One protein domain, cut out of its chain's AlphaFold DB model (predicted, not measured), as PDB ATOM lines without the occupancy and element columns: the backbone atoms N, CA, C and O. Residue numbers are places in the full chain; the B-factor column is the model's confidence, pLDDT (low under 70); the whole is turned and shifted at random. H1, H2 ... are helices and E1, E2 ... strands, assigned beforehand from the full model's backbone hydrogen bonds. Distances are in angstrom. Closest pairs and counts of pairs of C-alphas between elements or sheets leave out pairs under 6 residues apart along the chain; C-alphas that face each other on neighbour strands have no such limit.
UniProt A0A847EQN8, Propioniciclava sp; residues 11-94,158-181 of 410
ATOM      1  N   SER A  11     102.596 172.583 197.065       85.12
ATOM      2  CA  SER A  11     102.286 172.612 198.500       85.12
ATOM      3  C   SER A  11     103.408 173.175 199.374       85.12
ATOM      4  O   SER A  11     103.151 173.551 200.513       85.12
ATOM      5  N   ARG A  12     104.650 173.227 198.869       85.69
ATOM      6  CA  ARG A  12     105.777 173.849 199.574       85.69
ATOM      7  C   ARG A  12     105.921 175.335 199.264       85.69
ATOM      8  O   ARG A  12     106.686 176.006 199.944       85.69
ATOM      9  N   ILE A  13     105.229 175.850 198.248       85.94
ATOM     10  CA  ILE A  13     105.285 177.275 197.920       85.94
ATOM     11  C   ILE A  13     104.564 178.036 199.027       85.94
ATOM     12  O   ILE A  13     103.365 177.869 199.238       85.94
ATOM     13  N   GLN A  14     105.316 178.868 199.736       80.56
ATOM     14  CA  GLN A  14     104.823 179.609 200.882       80.56
ATOM     15  C   GLN A  14     104.377 181.011 200.470       80.56
ATOM     16  O   GLN A  14     103.252 181.431 200.764       80.56
ATOM     17  N   SER A  15     105.262 181.731 199.789       82.62
ATOM     18  CA  SER A  15     105.049 183.100 199.322       82.62
ATOM     19  C   SER A  15     105.628 183.258 197.925       82.62
ATOM     20  O   SER A  15     106.627 182.631 197.568       82.62
ATOM     21  N   VAL A  16     104.992 184.103 197.121       85.75
ATOM     22  CA  VAL A  16     105.512 184.488 195.811       85.75
ATOM     23  C   VAL A  16     105.527 186.004 195.736       85.75
ATOM     24  O   VAL A  16     104.475 186.650 195.728       85.75
ATOM     25  N   ASP A  17     106.734 186.552 195.674       86.75
ATOM     26  CA  ASP A  17     106.976 187.985 195.642       86.75
ATOM     27  C   ASP A  17     107.305 188.418 194.220       86.75
ATOM     28  O   ASP A  17     108.173 187.848 193.558       86.75
ATOM     29  N   VAL A  18     106.633 189.465 193.750       87.75
ATOM     30  CA  VAL A  18     106.973 190.116 192.482       87.75
ATOM     31  C   VAL A  18     107.739 191.386 192.813       87.75
ATOM     32  O   VAL A  18     107.200 192.313 193.424       87.75
ATOM     33  N   THR A  19     109.011 191.427 192.428       88.31
ATOM     34  CA  THR A  19     109.879 192.587 192.603       88.31
ATOM     35  C   THR A  19     110.138 193.245 191.255       88.31
ATOM     36  O   THR A  19     110.438 192.605 190.247       88.31
ATOM     37  N   GLN A  20     110.019 194.567 191.225       87.31
ATOM     38  CA  GLN A  20     110.282 195.365 190.040       87.31
ATOM     39  C   GLN A  20     111.308 196.451 190.372       87.31
ATOM     40  O   GLN A  20     110.920 197.562 190.742       87.31
ATOM     41  N   PRO A  21     112.619 196.142 190.290       86.81
ATOM     42  CA  PRO A  21     113.669 197.148 190.411       86.81
ATOM     43  C   PRO A  21     113.483 198.268 189.386       86.81
ATOM     44  O   PRO A  21     112.962 198.028 188.298       86.81
ATOM     45  N   PHE A  22     113.959 199.476 189.690       84.50
ATOM     46  CA  PHE A  22     113.723 200.659 188.851       84.50
ATOM     47  C   PHE A  22     114.121 200.453 187.380       84.50
ATOM     48  O   PHE A  22     113.344 200.759 186.478       84.50
ATOM     49  N   ALA A  23     115.293 199.857 187.136       84.81
ATOM     50  CA  ALA A  23     115.757 199.541 185.785       84.81
ATOM     51  C   ALA A  23     114.828 198.545 185.066       84.81
ATOM     52  O   ALA A  23     114.485 198.742 183.904       84.81
ATOM     53  N   ALA A  24     114.361 197.510 185.769       84.38
ATOM     54  CA  ALA A  24     113.403 196.552 185.223       84.38
ATOM     55  C   ALA A  24     112.049 197.224 184.943       84.38
ATOM     56  O   ALA A  24     111.433 196.964 183.913       84.38
ATOM     57  N   ARG A  25     111.622 198.153 185.805       83.62
ATOM     58  CA  ARG A  25     110.379 198.916 185.655       83.62
ATOM     59  C   ARG A  25     110.361 199.774 184.401       83.62
ATOM     60  O   ARG A  25     109.360 199.761 183.690       83.62
ATOM     61  N   LEU A  26     111.464 200.458 184.112       85.06
ATOM     62  CA  LEU A  26     111.613 201.240 182.885       85.06
ATOM     63  C   LEU A  26     111.507 200.359 181.627       85.06
ATOM     64  O   LEU A  26     110.978 200.794 180.612       85.06
ATOM     65  N   LEU A  27     111.959 199.105 181.720       87.19
ATOM     66  CA  LEU A  27     111.935 198.122 180.634       87.19
ATOM     67  C   LEU A  27     110.659 197.255 180.602       87.19
ATOM     68  O   LEU A  27     110.548 196.364 179.763       87.19
ATOM     69  N   GLY A  28     109.703 197.460 181.518       84.25
ATOM     70  CA  GLY A  28     108.497 196.622 181.635       84.25
ATOM     71  C   GLY A  28     108.756 195.187 182.126       84.25
ATOM     72  O   GLY A  28     107.887 194.315 182.008       84.25
ATOM     73  N   LEU A  29     109.940 194.938 182.685       90.81
ATOM     74  CA  LEU A  29     110.377 193.659 183.231       90.81
ATOM     75  C   LEU A  29     110.150 193.604 184.746       90.81
ATOM     76  O   LEU A  29     110.099 194.638 185.410       90.81
ATOM     77  N   ALA A  30     110.040 192.398 185.286       89.25
ATOM     78  CA  ALA A  30     109.869 192.082 186.696       89.25
ATOM     79  C   ALA A  30     110.592 190.769 187.039       89.25
ATOM     80  O   ALA A  30     110.946 189.975 186.165       89.25
ATOM     81  N   GLN A  31     110.816 190.555 188.328       91.06
ATOM     82  CA  GLN A  31     111.402 189.350 188.894       91.06
ATOM     83  C   GLN A  31     110.379 188.705 189.834       91.06
ATOM     84  O   GLN A  31     109.681 189.399 190.569       91.06
ATOM     85  N   VAL A  32     110.273 187.381 189.793       91.44
ATOM     86  CA  VAL A  32     109.414 186.589 190.678       91.44
ATOM     87  C   VAL A  32     110.315 185.791 191.616       91.44
ATOM     88  O   VAL A  32     111.064 184.935 191.149       91.44
ATOM     89  N   LYS A  33     110.258 186.065 192.921       90.06
ATOM     90  CA  LYS A  33     110.941 185.288 193.965       90.06
ATOM     91  C   LYS A  33     109.926 184.334 194.590       90.06
ATOM     92  O   LYS A  33     108.909 184.764 195.128       90.06
ATOM     93  N   ILE A  34     110.184 183.040 194.465       89.88
ATOM     94  CA  ILE A  34     109.386 181.961 195.043       89.88
ATOM     95  C   ILE A  34     110.064 181.556 196.342       89.88
ATOM     96  O   ILE A  34     111.217 181.118 196.330       89.88
ATOM     97  N   ASP A  35     109.335 181.700 197.435       85.31
ATOM     98  CA  ASP A  35     109.773 181.348 198.774       85.31
ATOM     99  C   ASP A  35     109.159 180.008 199.196       85.31
ATOM    100  O   ASP A  35     107.956 179.766 199.036       85.31
ATOM    101  N   VAL A  36     110.014 179.125 199.704       85.00
ATOM    102  CA  VAL A  36     109.698 177.744 200.094       85.00
ATOM    103  C   VAL A  36     109.891 177.556 201.613       85.00
ATOM    104  O   VAL A  36     109.668 176.470 202.148       85.00
ATOM    105  N   GLY A  37     110.226 178.629 202.343       75.88
ATOM    106  CA  GLY A  37     110.439 178.631 203.788       75.88
ATOM    107  C   GLY A  37     111.879 178.299 204.168       75.88
ATOM    108  O   GLY A  37     112.780 179.092 203.937       75.88
ATOM    109  N   ALA A  38     112.092 177.142 204.805       68.38
ATOM    110  CA  ALA A  38     113.419 176.737 205.290       68.38
ATOM    111  C   ALA A  38     114.358 176.230 204.179       68.38
ATOM    112  O   ALA A  38     115.568 176.178 204.381       68.38
ATOM    113  N   ASP A  39     113.800 175.842 203.029       73.38
ATOM    114  CA  ASP A  39     114.559 175.419 201.853       73.38
ATOM    115  C   ASP A  39     114.899 176.634 200.975       73.38
ATOM    116  O   ASP A  39     114.121 177.588 200.902       73.38
ATOM    117  N   ASP A  40     116.004 176.562 200.222       77.94
ATOM    118  CA  ASP A  40     116.332 177.592 199.233       77.94
ATOM    119  C   ASP A  40     115.148 177.817 198.280       77.94
ATOM    120  O   ASP A  40     114.579 176.871 197.720       77.94
ATOM    121  N   GLY A  41     114.818 179.081 198.039       82.00
ATOM    122  CA  GLY A  41     113.789 179.473 197.083       82.00
ATOM    123  C   GLY A  41     114.182 179.244 195.619       82.00
ATOM    124  O   GLY A  41     115.167 178.574 195.289       82.00
ATOM    125  N   ALA A  42     113.397 179.832 194.716       88.56
ATOM    126  CA  ALA A  42     113.736 179.962 193.300       88.56
ATOM    127  C   ALA A  42     113.408 181.373 192.812       88.56
ATOM    128  O   ALA A  42     112.371 181.930 193.162       88.56
ATOM    129  N   THR A  43     114.274 181.952 191.982       89.31
ATOM    130  CA  THR A  43     114.073 183.309 191.465       89.31
ATOM    131  C   THR A  43     114.031 183.302 189.945       89.31
ATOM    132  O   THR A  43     114.980 182.878 189.290       89.31
ATOM    133  N   LEU A  44     112.932 183.795 189.379       89.88
ATOM    134  CA  LEU A  44     112.736 183.958 187.943       89.88
ATOM    135  C   LEU A  44     112.894 185.438 187.593       89.88
ATOM    136  O   LEU A  44     112.016 186.253 187.874       89.88
ATOM    137  N   SER A  45     114.029 185.797 187.001       90.25
ATOM    138  CA  SER A  45     114.355 187.179 186.632       90.25
ATOM    139  C   SER A  45     113.929 187.505 185.196       90.25
ATOM    140  O   SER A  45     113.862 186.618 184.348       90.25
ATOM    141  N   PHE A  46     113.707 188.793 184.909       86.81
ATOM    142  CA  PHE A  46     113.467 189.331 183.557       86.81
ATOM    143  C   PHE A  46     112.179 188.850 182.864       86.81
ATOM    144  O   PHE A  46     112.129 188.702 181.643       86.81
ATOM    145  N   LEU A  47     111.104 188.644 183.622       88.56
ATOM    146  CA  LEU A  47     109.779 188.345 183.076       88.56
ATOM    147  C   LEU A  47     109.053 189.641 182.698       88.56
ATOM    148  O   LEU A  47     109.186 190.642 183.394       88.56
ATOM    149  N   LYS A  48     108.224 189.638 181.646       89.69
ATOM    150  CA  LYS A  48     107.265 190.741 181.438       89.69
ATOM    151  C   LYS A  48     106.366 190.853 182.667       89.69
ATOM    152  O   LYS A  48     105.936 189.829 183.195       89.69
ATOM    153  N   ARG A  49     106.037 192.076 183.091       83.75
ATOM    154  CA  ARG A  49     105.233 192.295 184.304       83.75
ATOM    155  C   ARG A  49     103.926 191.499 184.319       83.75
ATOM    156  O   ARG A  49     103.674 190.803 185.293       83.75
ATOM    157  N   SER A  50     103.135 191.554 183.248       83.50
ATOM    158  CA  SER A  50     101.866 190.814 183.161       83.50
ATOM    159  C   SER A  50     102.062 189.313 183.383       83.50
ATOM    160  O   SER A  50     101.328 188.699 184.151       83.50
ATOM    161  N   ARG A  51     103.116 188.742 182.790       87.25
ATOM    162  CA  ARG A  51     103.467 187.331 182.958       87.25
ATOM    163  C   ARG A  51     103.951 187.012 184.372       87.25
ATOM    164  O   ARG A  51     103.649 185.942 184.883       87.25
ATOM    165  N   ALA A  52     104.695 187.916 185.008       88.25
ATOM    166  CA  ALA A  52     105.127 187.760 186.395       88.25
ATOM    167  C   ALA A  52     103.927 187.715 187.358       88.25
ATOM    168  O   ALA A  52     103.851 186.825 188.203       88.25
ATOM    169  N   THR A  53     102.969 188.628 187.179       83.88
ATOM    170  CA  THR A  53     101.705 188.683 187.931       83.88
ATOM    171  C   THR A  53     100.877 187.412 187.719       83.88
ATOM    172  O   THR A  53     100.443 186.790 188.684       83.88
ATOM    173  N   GLU A  54     100.732 186.970 186.471       83.88
ATOM    174  CA  GLU A  54     100.011 185.745 186.108       83.88
ATOM    175  C   GLU A  54     100.648 184.488 186.722       83.88
ATOM    176  O   GLU A  54      99.949 183.653 187.293       83.88
ATOM    177  N   ILE A  55     101.982 184.363 186.659       89.00
ATOM    178  CA  ILE A  55     102.709 183.255 187.290       89.00
ATOM    179  C   ILE A  55     102.506 183.286 188.806       89.00
ATOM    180  O   ILE A  55     102.224 182.242 189.387       89.00
ATOM    181  N   ARG A  56     102.613 184.454 189.452       85.62
ATOM    182  CA  ARG A  56     102.356 184.593 190.894       85.62
ATOM    183  C   ARG A  56     100.961 184.092 191.251       85.62
ATOM    184  O   ARG A  56     100.832 183.245 192.131       85.62
ATOM    185  N   ASP A  57      99.936 184.594 190.572       82.88
ATOM    186  CA  ASP A  57      98.544 184.271 190.886       82.88
ATOM    187  C   ASP A  57      98.249 182.785 190.616       82.88
ATOM    188  O   ASP A  57      97.595 182.120 191.426       82.88
ATOM    189  N   TYR A  58      98.820 182.223 189.546       85.69
ATOM    190  CA  TYR A  58      98.771 180.791 189.253       85.69
ATOM    191  C   TYR A  58      99.432 179.948 190.354       85.69
ATOM    192  O   TYR A  58      98.819 179.002 190.855       85.69
ATOM    193  N   LEU A  59     100.664 180.289 190.755       87.62
ATOM    194  CA  LEU A  59     101.413 179.562 191.782       87.62
ATOM    195  C   LEU A  59     100.714 179.632 193.141       87.62
ATOM    196  O   LEU A  59     100.561 178.597 193.782       87.62
ATOM    197  N   MET A  60     100.234 180.809 193.549       82.06
ATOM    198  CA  MET A  60      99.512 180.980 194.814       82.06
ATOM    199  C   MET A  60      98.191 180.207 194.823       82.06
ATOM    200  O   MET A  60      97.870 179.542 195.806       82.06
ATOM    201  N   THR A  61      97.441 180.223 193.719       82.06
ATOM    202  CA  THR A  61      96.185 179.465 193.628       82.06
ATOM    203  C   THR A  61      96.447 177.960 193.706       82.06
ATOM    204  O   THR A  61      95.797 177.258 194.483       82.06
ATOM    205  N   ARG A  62      97.461 177.464 192.984       84.88
ATOM    206  CA  ARG A  62      97.874 176.054 193.033       84.88
ATOM    207  C   ARG A  62      98.433 175.642 194.394       84.88
ATOM    208  O   ARG A  62      98.174 174.520 194.821       84.88
ATOM    209  N   ALA A  63      99.146 176.529 195.088       81.62
ATOM    210  CA  ALA A  63      99.647 176.284 196.441       81.62
ATOM    211  C   ALA A  63      98.505 176.081 197.449       81.62
ATOM    212  O   ALA A  63      98.614 175.239 198.334       81.62
ATOM    213  N   THR A  64      97.365 176.761 197.258       71.94
ATOM    214  CA  THR A  64      96.146 176.539 198.064       71.94
ATOM    215  C   THR A  64      95.371 175.262 197.706       71.94
ATOM    216  O   THR A  64      94.285 175.040 198.230       71.94
ATOM    217  N   GLY A  65      95.884 174.428 196.794       71.88
ATOM    218  CA  GLY A  65      95.218 173.201 196.341       71.88
ATOM    219  C   GLY A  65      94.064 173.428 195.358       71.88
ATOM    220  O   GLY A  65      93.452 172.464 194.902       71.88
ATOM    221  N   ARG A  66      93.774 174.681 194.983       74.12
ATOM    222  CA  ARG A  66      92.741 175.014 193.995       74.12
ATOM    223  C   ARG A  66      93.266 174.819 192.575       74.12
ATOM    224  O   ARG A  66      94.417 175.132 192.258       74.12
ATOM    225  N   THR A  67      92.412 174.315 191.690       68.81
ATOM    226  CA  THR A  67      92.747 174.168 190.273       68.81
ATOM    227  C   THR A  67      92.685 175.539 189.604       68.81
ATOM    228  O   THR A  67      91.619 176.135 189.501       68.81
ATOM    229  N   ALA A  68      93.835 176.051 189.170       61.88
ATOM    230  CA  ALA A  68      93.913 177.259 188.357       61.88
ATOM    231  C   ALA A  68      94.127 176.888 186.889       61.88
ATOM    232  O   ALA A  68      95.031 176.096 186.577       61.88
ATOM    233  N   THR A  69      93.329 177.495 186.015       57.84
ATOM    234  CA  THR A  69      93.558 177.531 184.569       57.84
ATOM    235  C   THR A  69      94.159 178.888 184.233       57.84
ATOM    236  O   THR A  69      93.708 179.918 184.728       57.84
ATOM    237  N   THR A  70      95.213 178.890 183.427       54.88
ATOM    238  CA  THR A  70      95.824 180.104 182.888       54.88
ATOM    239  C   THR A  70      94.857 180.719 181.872       54.88
ATOM    240  O   THR A  70      94.916 180.377 180.695       54.88
ATOM    241  N   SER A  71      93.898 181.536 182.315       47.03
ATOM    242  CA  SER A  71      92.864 182.094 181.435       47.03
ATOM    243  C   SER A  71      92.789 183.619 181.523       47.03
ATOM    244  O   SER A  71      92.458 184.178 182.561       47.03
ATOM    245  N   GLU A  72      93.090 184.203 180.359       42.25
ATOM    246  CA  GLU A  72      92.896 185.558 179.824       42.25
ATOM    247  C   GLU A  72      93.487 186.790 180.546       42.25
ATOM    248  O   GLU A  72      93.419 186.922 181.767       42.25
ATOM    249  N   PRO A  73      94.070 187.739 179.774       43.66
ATOM    250  CA  PRO A  73      94.711 188.941 180.293       43.66
ATOM    251  C   PRO A  73      93.662 189.921 180.837       43.66
ATOM    252  O   PRO A  73      93.235 190.858 180.162       43.66
ATOM    253  N   GLY A  74      93.258 189.718 182.090       45.34
ATOM    254  CA  GLY A  74      92.528 190.710 182.869       45.34
ATOM    255  C   GLY A  74      93.364 191.986 182.989       45.34
ATOM    256  O   GLY A  74      94.397 191.979 183.650       45.34
ATOM    257  N   ARG A  75      92.926 193.029 182.271       44.28
ATOM    258  CA  ARG A  75      93.329 194.451 182.274       44.28
ATOM    259  C   ARG A  75      94.704 194.774 182.879       44.28
ATOM    260  O   ARG A  75      94.907 194.667 184.084       44.28
ATOM    261  N   GLU A  76      95.599 195.290 182.035       47.25
ATOM    262  CA  GLU A  76      96.943 195.768 182.386       47.25
ATOM    263  C   GLU A  76      96.987 196.482 183.746       47.25
ATOM    264  O   GLU A  76      96.455 197.582 183.921       47.25
ATOM    265  N   ALA A  77      97.650 195.850 184.715       51.69
ATOM    266  CA  ALA A  77      98.009 196.493 185.963       51.69
ATOM    267  C   ALA A  77      98.825 197.754 185.631       51.69
ATOM    268  O   ALA A  77      99.910 197.671 185.050       51.69
ATOM    269  N   SER A  78      98.280 198.932 185.954       54.44
ATOM    270  CA  SER A  78      98.919 200.228 185.695       54.44
ATOM    271  C   SER A  78     100.371 200.211 186.170       54.44
ATOM    272  O   SER A  78     100.675 199.630 187.213       54.44
ATOM    273  N   ALA A  79     101.279 200.900 185.464       50.94
ATOM    274  CA  ALA A  79     102.691 201.057 185.847       50.94
ATOM    275  C   ALA A  79     102.899 201.493 187.314       50.94
ATOM    276  O   ALA A  79     104.008 201.369 187.831       50.94
ATOM    277  N   TRP A  80     101.848 201.997 187.970       48.62
ATOM    278  CA  TRP A  80     101.828 202.526 189.328       48.62
ATOM    279  C   TRP A  80     100.958 201.728 190.312       48.62
ATOM    280  O   TRP A  80     101.150 201.902 191.511       48.62
ATOM    281  N   ASN A  81     100.065 200.843 189.843       59.66
ATOM    282  CA  ASN A  81      99.169 200.041 190.687       59.66
ATOM    283  C   ASN A  81      99.209 198.560 190.269       59.66
ATOM    284  O   ASN A  81      98.946 198.242 189.112       59.66
ATOM    285  N   ASP A  82      99.514 197.654 191.204       61.84
ATOM    286  CA  ASP A  82      99.490 196.188 190.997       61.84
ATOM    287  C   ASP A  82      98.207 195.527 191.536       61.84
ATOM    288  O   ASP A  82      98.212 194.399 192.032       61.84
ATOM    289  N   THR A  83      97.102 196.272 191.497       61.81
ATOM    290  CA  THR A  83      95.785 195.821 191.958       61.81
ATOM    291  C   THR A  83      95.140 194.970 190.866       61.81
ATOM    292  O   THR A  83      94.901 195.466 189.764       61.81
ATOM    293  N   ALA A  84      94.883 193.694 191.154       59.72
ATOM    294  CA  ALA A  84      94.191 192.785 190.243       59.72
ATOM    295  C   ALA A  84      92.670 193.023 190.281       59.72
ATOM    296  O   ALA A  84      92.143 193.609 191.223       59.72
ATOM    297  N   GLN A  85      91.946 192.532 189.271       52.06
ATOM    298  CA  GLN A  85      90.512 192.795 189.051       52.06
ATOM    299  C   GLN A  85      89.564 192.243 190.148       52.06
ATOM    300  O   GLN A  85      88.368 192.511 190.101       52.06
ATOM    301  N   GLY A  86      90.080 191.527 191.155       59.62
ATOM    302  CA  GLY A  86      89.336 191.044 192.331       59.62
ATOM    303  C   GLY A  86      89.929 191.475 193.679       59.62
ATOM    304  O   GLY A  86      89.505 190.972 194.716       59.62
ATOM    305  N   ASP A  87      90.920 192.369 193.676       68.62
ATOM    306  CA  ASP A  87      91.531 192.866 194.904       68.62
ATOM    307  C   ASP A  87      90.671 193.981 195.512       68.62
ATOM    308  O   ASP A  87      90.502 195.052 194.925       68.62
ATOM    309  N   GLN A  88      90.166 193.759 196.724       76.12
ATOM    310  CA  GLN A  88      89.470 194.797 197.485       76.12
ATOM    311  C   GLN A  88      90.497 195.625 198.260       76.12
ATOM    312  O   GLN A  88      91.151 195.117 199.172       76.12
ATOM    313  N   VAL A  89      90.668 196.899 197.897       79.31
ATOM    314  CA  VAL A  89      91.611 197.800 198.579       79.31
ATOM    315  C   VAL A  89      91.051 198.175 199.948       79.31
ATOM    316  O   VAL A  89      90.063 198.893 200.043       79.31
ATOM    317  N   LEU A  90      91.704 197.695 201.004       78.12
ATOM    318  CA  LEU A  90      91.330 197.955 202.393       78.12
ATOM    319  C   LEU A  90      91.877 199.305 202.859       78.12
ATOM    320  O   LEU A  90      91.162 200.113 203.443       78.12
ATOM    321  N   VAL A  91      93.170 199.546 202.610       79.44
ATOM    322  CA  VAL A  91      93.868 200.758 203.054       79.44
ATOM    323  C   VAL A  91      94.838 201.223 201.975       79.44
ATOM    324  O   VAL A  91      95.642 200.448 201.453       79.44
ATOM    325  N   ARG A  92      94.801 202.524 201.676       83.94
ATOM    326  CA  ARG A  92      95.788 203.216 200.846       83.94
ATOM    327  C   ARG A  92      96.352 204.383 201.637       83.94
ATOM    328  O   ARG A  92      95.586 205.197 202.143       83.94
ATOM    329  N   LEU A  93      97.676 204.463 201.725       81.88
ATOM    330  CA  LEU A  93      98.334 205.576 202.406       81.88
ATOM    331  C   LEU A  93      98.654 206.689 201.418       81.88
ATOM    332  O   LEU A  93      99.139 206.444 200.310       81.88
ATOM    333  N   ASN A  94      98.388 207.922 201.836       82.25
ATOM    334  CA  ASN A  94      98.732 209.106 201.058       82.25
ATOM    335  C   ASN A  94     100.254 209.364 201.152       82.25
ATOM    336  O   ASN A  94     100.825 209.146 202.226       82.25
ATOM    337  N   THR A 158      99.756 200.135 199.507       84.06
ATOM    338  CA  THR A 158      98.396 199.622 199.351       84.06
ATOM    339  C   THR A 158      98.280 198.257 200.010       84.06
ATOM    340  O   THR A 158      99.103 197.368 199.782       84.06
ATOM    341  N   LEU A 159      97.245 198.116 200.833       84.75
ATOM    342  CA  LEU A 159      96.831 196.866 201.446       84.75
ATOM    343  C   LEU A 159      95.509 196.443 200.809       84.75
ATOM    344  O   LEU A 159      94.524 197.182 200.880       84.75
ATOM    345  N   ALA A 160      95.490 195.263 200.199       82.62
ATOM    346  CA  ALA A 160      94.308 194.715 199.556       82.62
ATOM    347  C   ALA A 160      94.008 193.292 200.032       82.62
ATOM    348  O   ALA A 160      94.910 192.529 200.378       82.62
ATOM    349  N   ARG A 161      92.725 192.933 200.040       82.69
ATOM    350  CA  ARG A 161      92.254 191.566 200.259       82.69
ATOM    351  C   ARG A 161      92.142 190.854 198.913       82.69
ATOM    352  O   ARG A 161      91.497 191.362 198.000       82.69
ATOM    353  N   THR A 162      92.731 189.669 198.833       75.06
ATOM    354  CA  THR A 162      92.750 188.774 197.670       75.06
ATOM    355  C   THR A 162      92.162 187.410 198.091       75.06
ATOM    356  O   THR A 162      92.261 187.044 199.265       75.06
ATOM    357  N   PRO A 163      91.603 186.586 197.181       69.88
ATOM    358  CA  PRO A 163      91.067 185.261 197.537       69.88
ATOM    359  C   PRO A 163      92.076 184.290 198.184       69.88
ATOM    360  O   PRO A 163      91.687 183.357 198.885       69.88
ATOM    361  N   ALA A 164      93.374 184.490 197.938       66.69
ATOM    362  CA  ALA A 164      94.455 183.686 198.512       66.69
ATOM    363  C   ALA A 164      95.009 184.248 199.840       66.69
ATOM    364  O   ALA A 164      95.742 183.548 200.537       66.69
ATOM    365  N   GLY A 165      94.696 185.499 200.198       77.00
ATOM    366  CA  GLY A 165      95.274 186.163 201.366       77.00
ATOM    367  C   GLY A 165      95.281 187.688 201.275       77.00
ATOM    368  O   GLY A 165      94.510 188.294 200.541       77.00
ATOM    369  N   LEU A 166      96.172 188.316 202.035       83.81
ATOM    370  CA  LEU A 166      96.366 189.762 202.060       83.81
ATOM    371  C   LEU A 166      97.533 190.137 201.153       83.81
ATOM    372  O   LEU A 166      98.626 189.585 201.279       83.81
ATOM    373  N   ARG A 167      97.315 191.082 200.243       84.19
ATOM    374  CA  ARG A 167      98.345 191.600 199.348       84.19
ATOM    375  C   ARG A 167      98.836 192.952 199.837       84.19
ATOM    376  O   ARG A 167      98.050 193.874 200.047       84.19
ATOM    377  N   ILE A 168     100.152 193.068 199.953       86.56
ATOM    378  CA  ILE A 168     100.847 194.300 200.301       86.56
ATOM    379  C   ILE A 168     101.679 194.722 199.097       86.56
ATOM    380  O   ILE A 168     102.570 193.990 198.665       86.56
ATOM    381  N   THR A 169     101.419 195.920 198.577       84.38
ATOM    382  CA  THR A 169     102.223 196.515 197.505       84.38
ATOM    383  C   THR A 169     102.843 197.817 197.994       84.38
ATOM    384  O   THR A 169     102.140 198.687 198.514       84.38
ATOM    385  N   ARG A 170     104.169 197.950 197.850       86.44
ATOM    386  CA  ARG A 170     104.925 199.131 198.303       86.44
ATOM    387  C   ARG A 170     106.183 199.396 197.479       86.44
ATOM    388  O   ARG A 170     106.791 198.469 196.946       86.44
ATOM    389  N   GLY A 171     106.604 200.658 197.460       82.75
ATOM    390  CA  GLY A 171     107.883 201.118 196.922       82.75
ATOM    391  C   GLY A 171     107.743 202.043 195.710       82.75
ATOM    392  O   GLY A 171     106.897 201.838 194.844       82.75
ATOM    393  N   LEU A 172     108.607 203.064 195.636       81.56
ATOM    394  CA  LEU A 172     108.697 203.976 194.488       81.56
ATOM    395  C   LEU A 172     109.684 203.465 193.431       81.56
ATOM    396  O   LEU A 172     109.331 203.334 192.258       81.56
ATOM    397  N   PHE A 173     110.924 203.188 193.847       80.25
ATOM    398  CA  PHE A 173     111.994 202.738 192.951       80.25
ATOM    399  C   PHE A 173     111.932 201.242 192.689       80.25
ATOM    400  O   PHE A 173     112.003 200.813 191.543       80.25
ATOM    401  N   THR A 174     111.797 200.458 193.758       81.56
ATOM    402  CA  THR A 174     111.632 199.008 193.676       81.56
ATOM    403  C   THR A 174     110.238 198.674 194.163       81.56
ATOM    404  O   THR A 174     109.994 198.695 195.369       81.56
ATOM    405  N   LEU A 175     109.325 198.410 193.230       82.88
ATOM    406  CA  LEU A 175     107.969 197.993 193.571       82.88
ATOM    407  C   LEU A 175     108.031 196.538 194.041       82.88
ATOM    408  O   LEU A 175     108.486 195.672 193.295       82.88
ATOM    409  N   ARG A 176     107.621 196.269 195.279       85.06
ATOM    410  CA  ARG A 176     107.493 194.912 195.820       85.06
ATOM    411  C   ARG A 176     106.014 194.635 196.059       85.06
ATOM    412  O   ARG A 176     105.367 195.400 196.776       85.06
ATOM    413  N   SER A 177     105.496 193.571 195.455       84.69
ATOM    414  CA  SER A 177     104.152 193.055 195.714       84.69
ATOM    415  C   SER A 177     104.261 191.669 196.335       84.69
ATOM    416  O   SER A 177     104.793 190.751 195.707       84.69
ATOM    417  N   GLN A 178     103.781 191.542 197.568       83.94
ATOM    418  CA  GLN A 178     103.856 190.326 198.372       83.94
ATOM    419  C   GLN A 178     102.449 189.900 198.792       83.94
ATOM    420  O   GLN A 178     101.651 190.725 199.239       83.94
ATOM    421  N   THR A 179     102.144 188.609 198.643       82.25
ATOM    422  CA  THR A 179     100.866 188.023 199.074       82.25
ATOM    423  C   THR A 179     101.094 187.127 200.284       82.25
ATOM    424  O   THR A 179     101.881 186.187 200.222       82.25
ATOM    425  N   ILE A 180     100.393 187.422 201.377       82.81
ATOM    426  CA  ILE A 180     100.527 186.761 202.674       82.81
ATOM    427  C   ILE A 180      99.202 186.064 203.005       82.81
ATOM    428  O   ILE A 180      98.186 186.738 203.195       82.81
ATOM    429  N   PRO A 181      99.169 184.724 203.087       82.06
ATOM    430  CA  PRO A 181      97.973 184.006 203.514       82.06
ATOM    431  C   PRO A 181      97.604 184.336 204.966       82.06
ATOM    432  O   PRO A 181      98.463 184.317 205.847       82.06
TER     433      PRO A 181
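What this domain is: This is residues 11 to 94 and 158 to 181 of the 410 residues of a protein of Propioniciclava sp (UniProt A0A847EQN8). A strongly twisted sheet of seven strands curls round one long helix, H2, which packs on one face, mainly over E1 and E2. On the opposite face there is just the short helix H1, near the ends of E1 and E2, and a long stretch with no named element, residues 64 to 87, leads from H2 to the far edge strand E4. The 108 printed residues hold two named helices and seven named strands in the order E1 H1 E2 E3 H2 E4 E5 E6 E7. The sheet's order is E3 E2 E1 E7 E6 E5 E4, antiparallel throughout, and the class is mixed, helices and strands. The whole is compact, with a radius of gyration of the C-alphas of 13.2 A and spans of 34 by 28 by 28 A.

How they stand to each other: E1, residues 15 to 20, is joined by a tight link to H1, residues 22 to 26. E2, residues 29 to 35, is antiparallel to E1, with N 19 and O 31 2.8 A apart. H1 is on the sheet at a height of 6.7 A, over none of the strands, but only just: 2 of its C-alphas fall on E1. E3, residues 42 to 48, forms a hairpin with E2, with N 44 and O 32 2.8 A apart. H2, residues 49 to 63, is on the face opposite to H1; its closest C-alphas to E1 are those of Arg 56 and Val 16, 5.8 A apart, and to E2 those of Arg 49 and Ala 30, 5.2 A apart. H1 and H2 are only just apart, at 8.5 A. E4, residues 88 to 92, is an edge strand, antiparallel to E5, residues 158 to 162, with N 161 and O 88 2.8 A apart. E5, E6, residues 165 to 170, and E7, residues 175 to 180, form a meander, each strand the antiparallel neighbour of the one before; N 160 and O 167 are 2.9 A apart, and N 178 and O 168 2.9 A. E7 is also antiparallel to E1, with N 20 and O 175 2.8 A apart. In H1 and H2 every O i to N i+4 pair is within hydrogen-bond range.

Where its parts are: E1 begins at C-alpha 15, (105.049, 183.100, 199.322). E2 measures 19.8 A from first to last C-alpha, E3 17.3 A, and E1, E6 and E7 16.2, 16.5 and 16.3 A. H2 runs 20.9 A, from C-alpha 49 at (105.233, 192.295, 184.304). E5 measures 12.3 A, E4 11.0 A and H1 6.4 A. E7 ends at C-alpha 180, (100.527, 186.761, 202.674).

The domain as a whole: The C-alphas farthest apart are those of Asp 39 and Asn 94, at 37.2 A. Residues 95 to 157 are not printed, and C-alphas 94 and 158 are 9.6 A apart across this cut. The link from H2 to E4 is long, 24 residues. The mean pLDDT of the printed part is 77.8; it is under 70 at residue 38, residues 67 to 87 and residues 163 to 164.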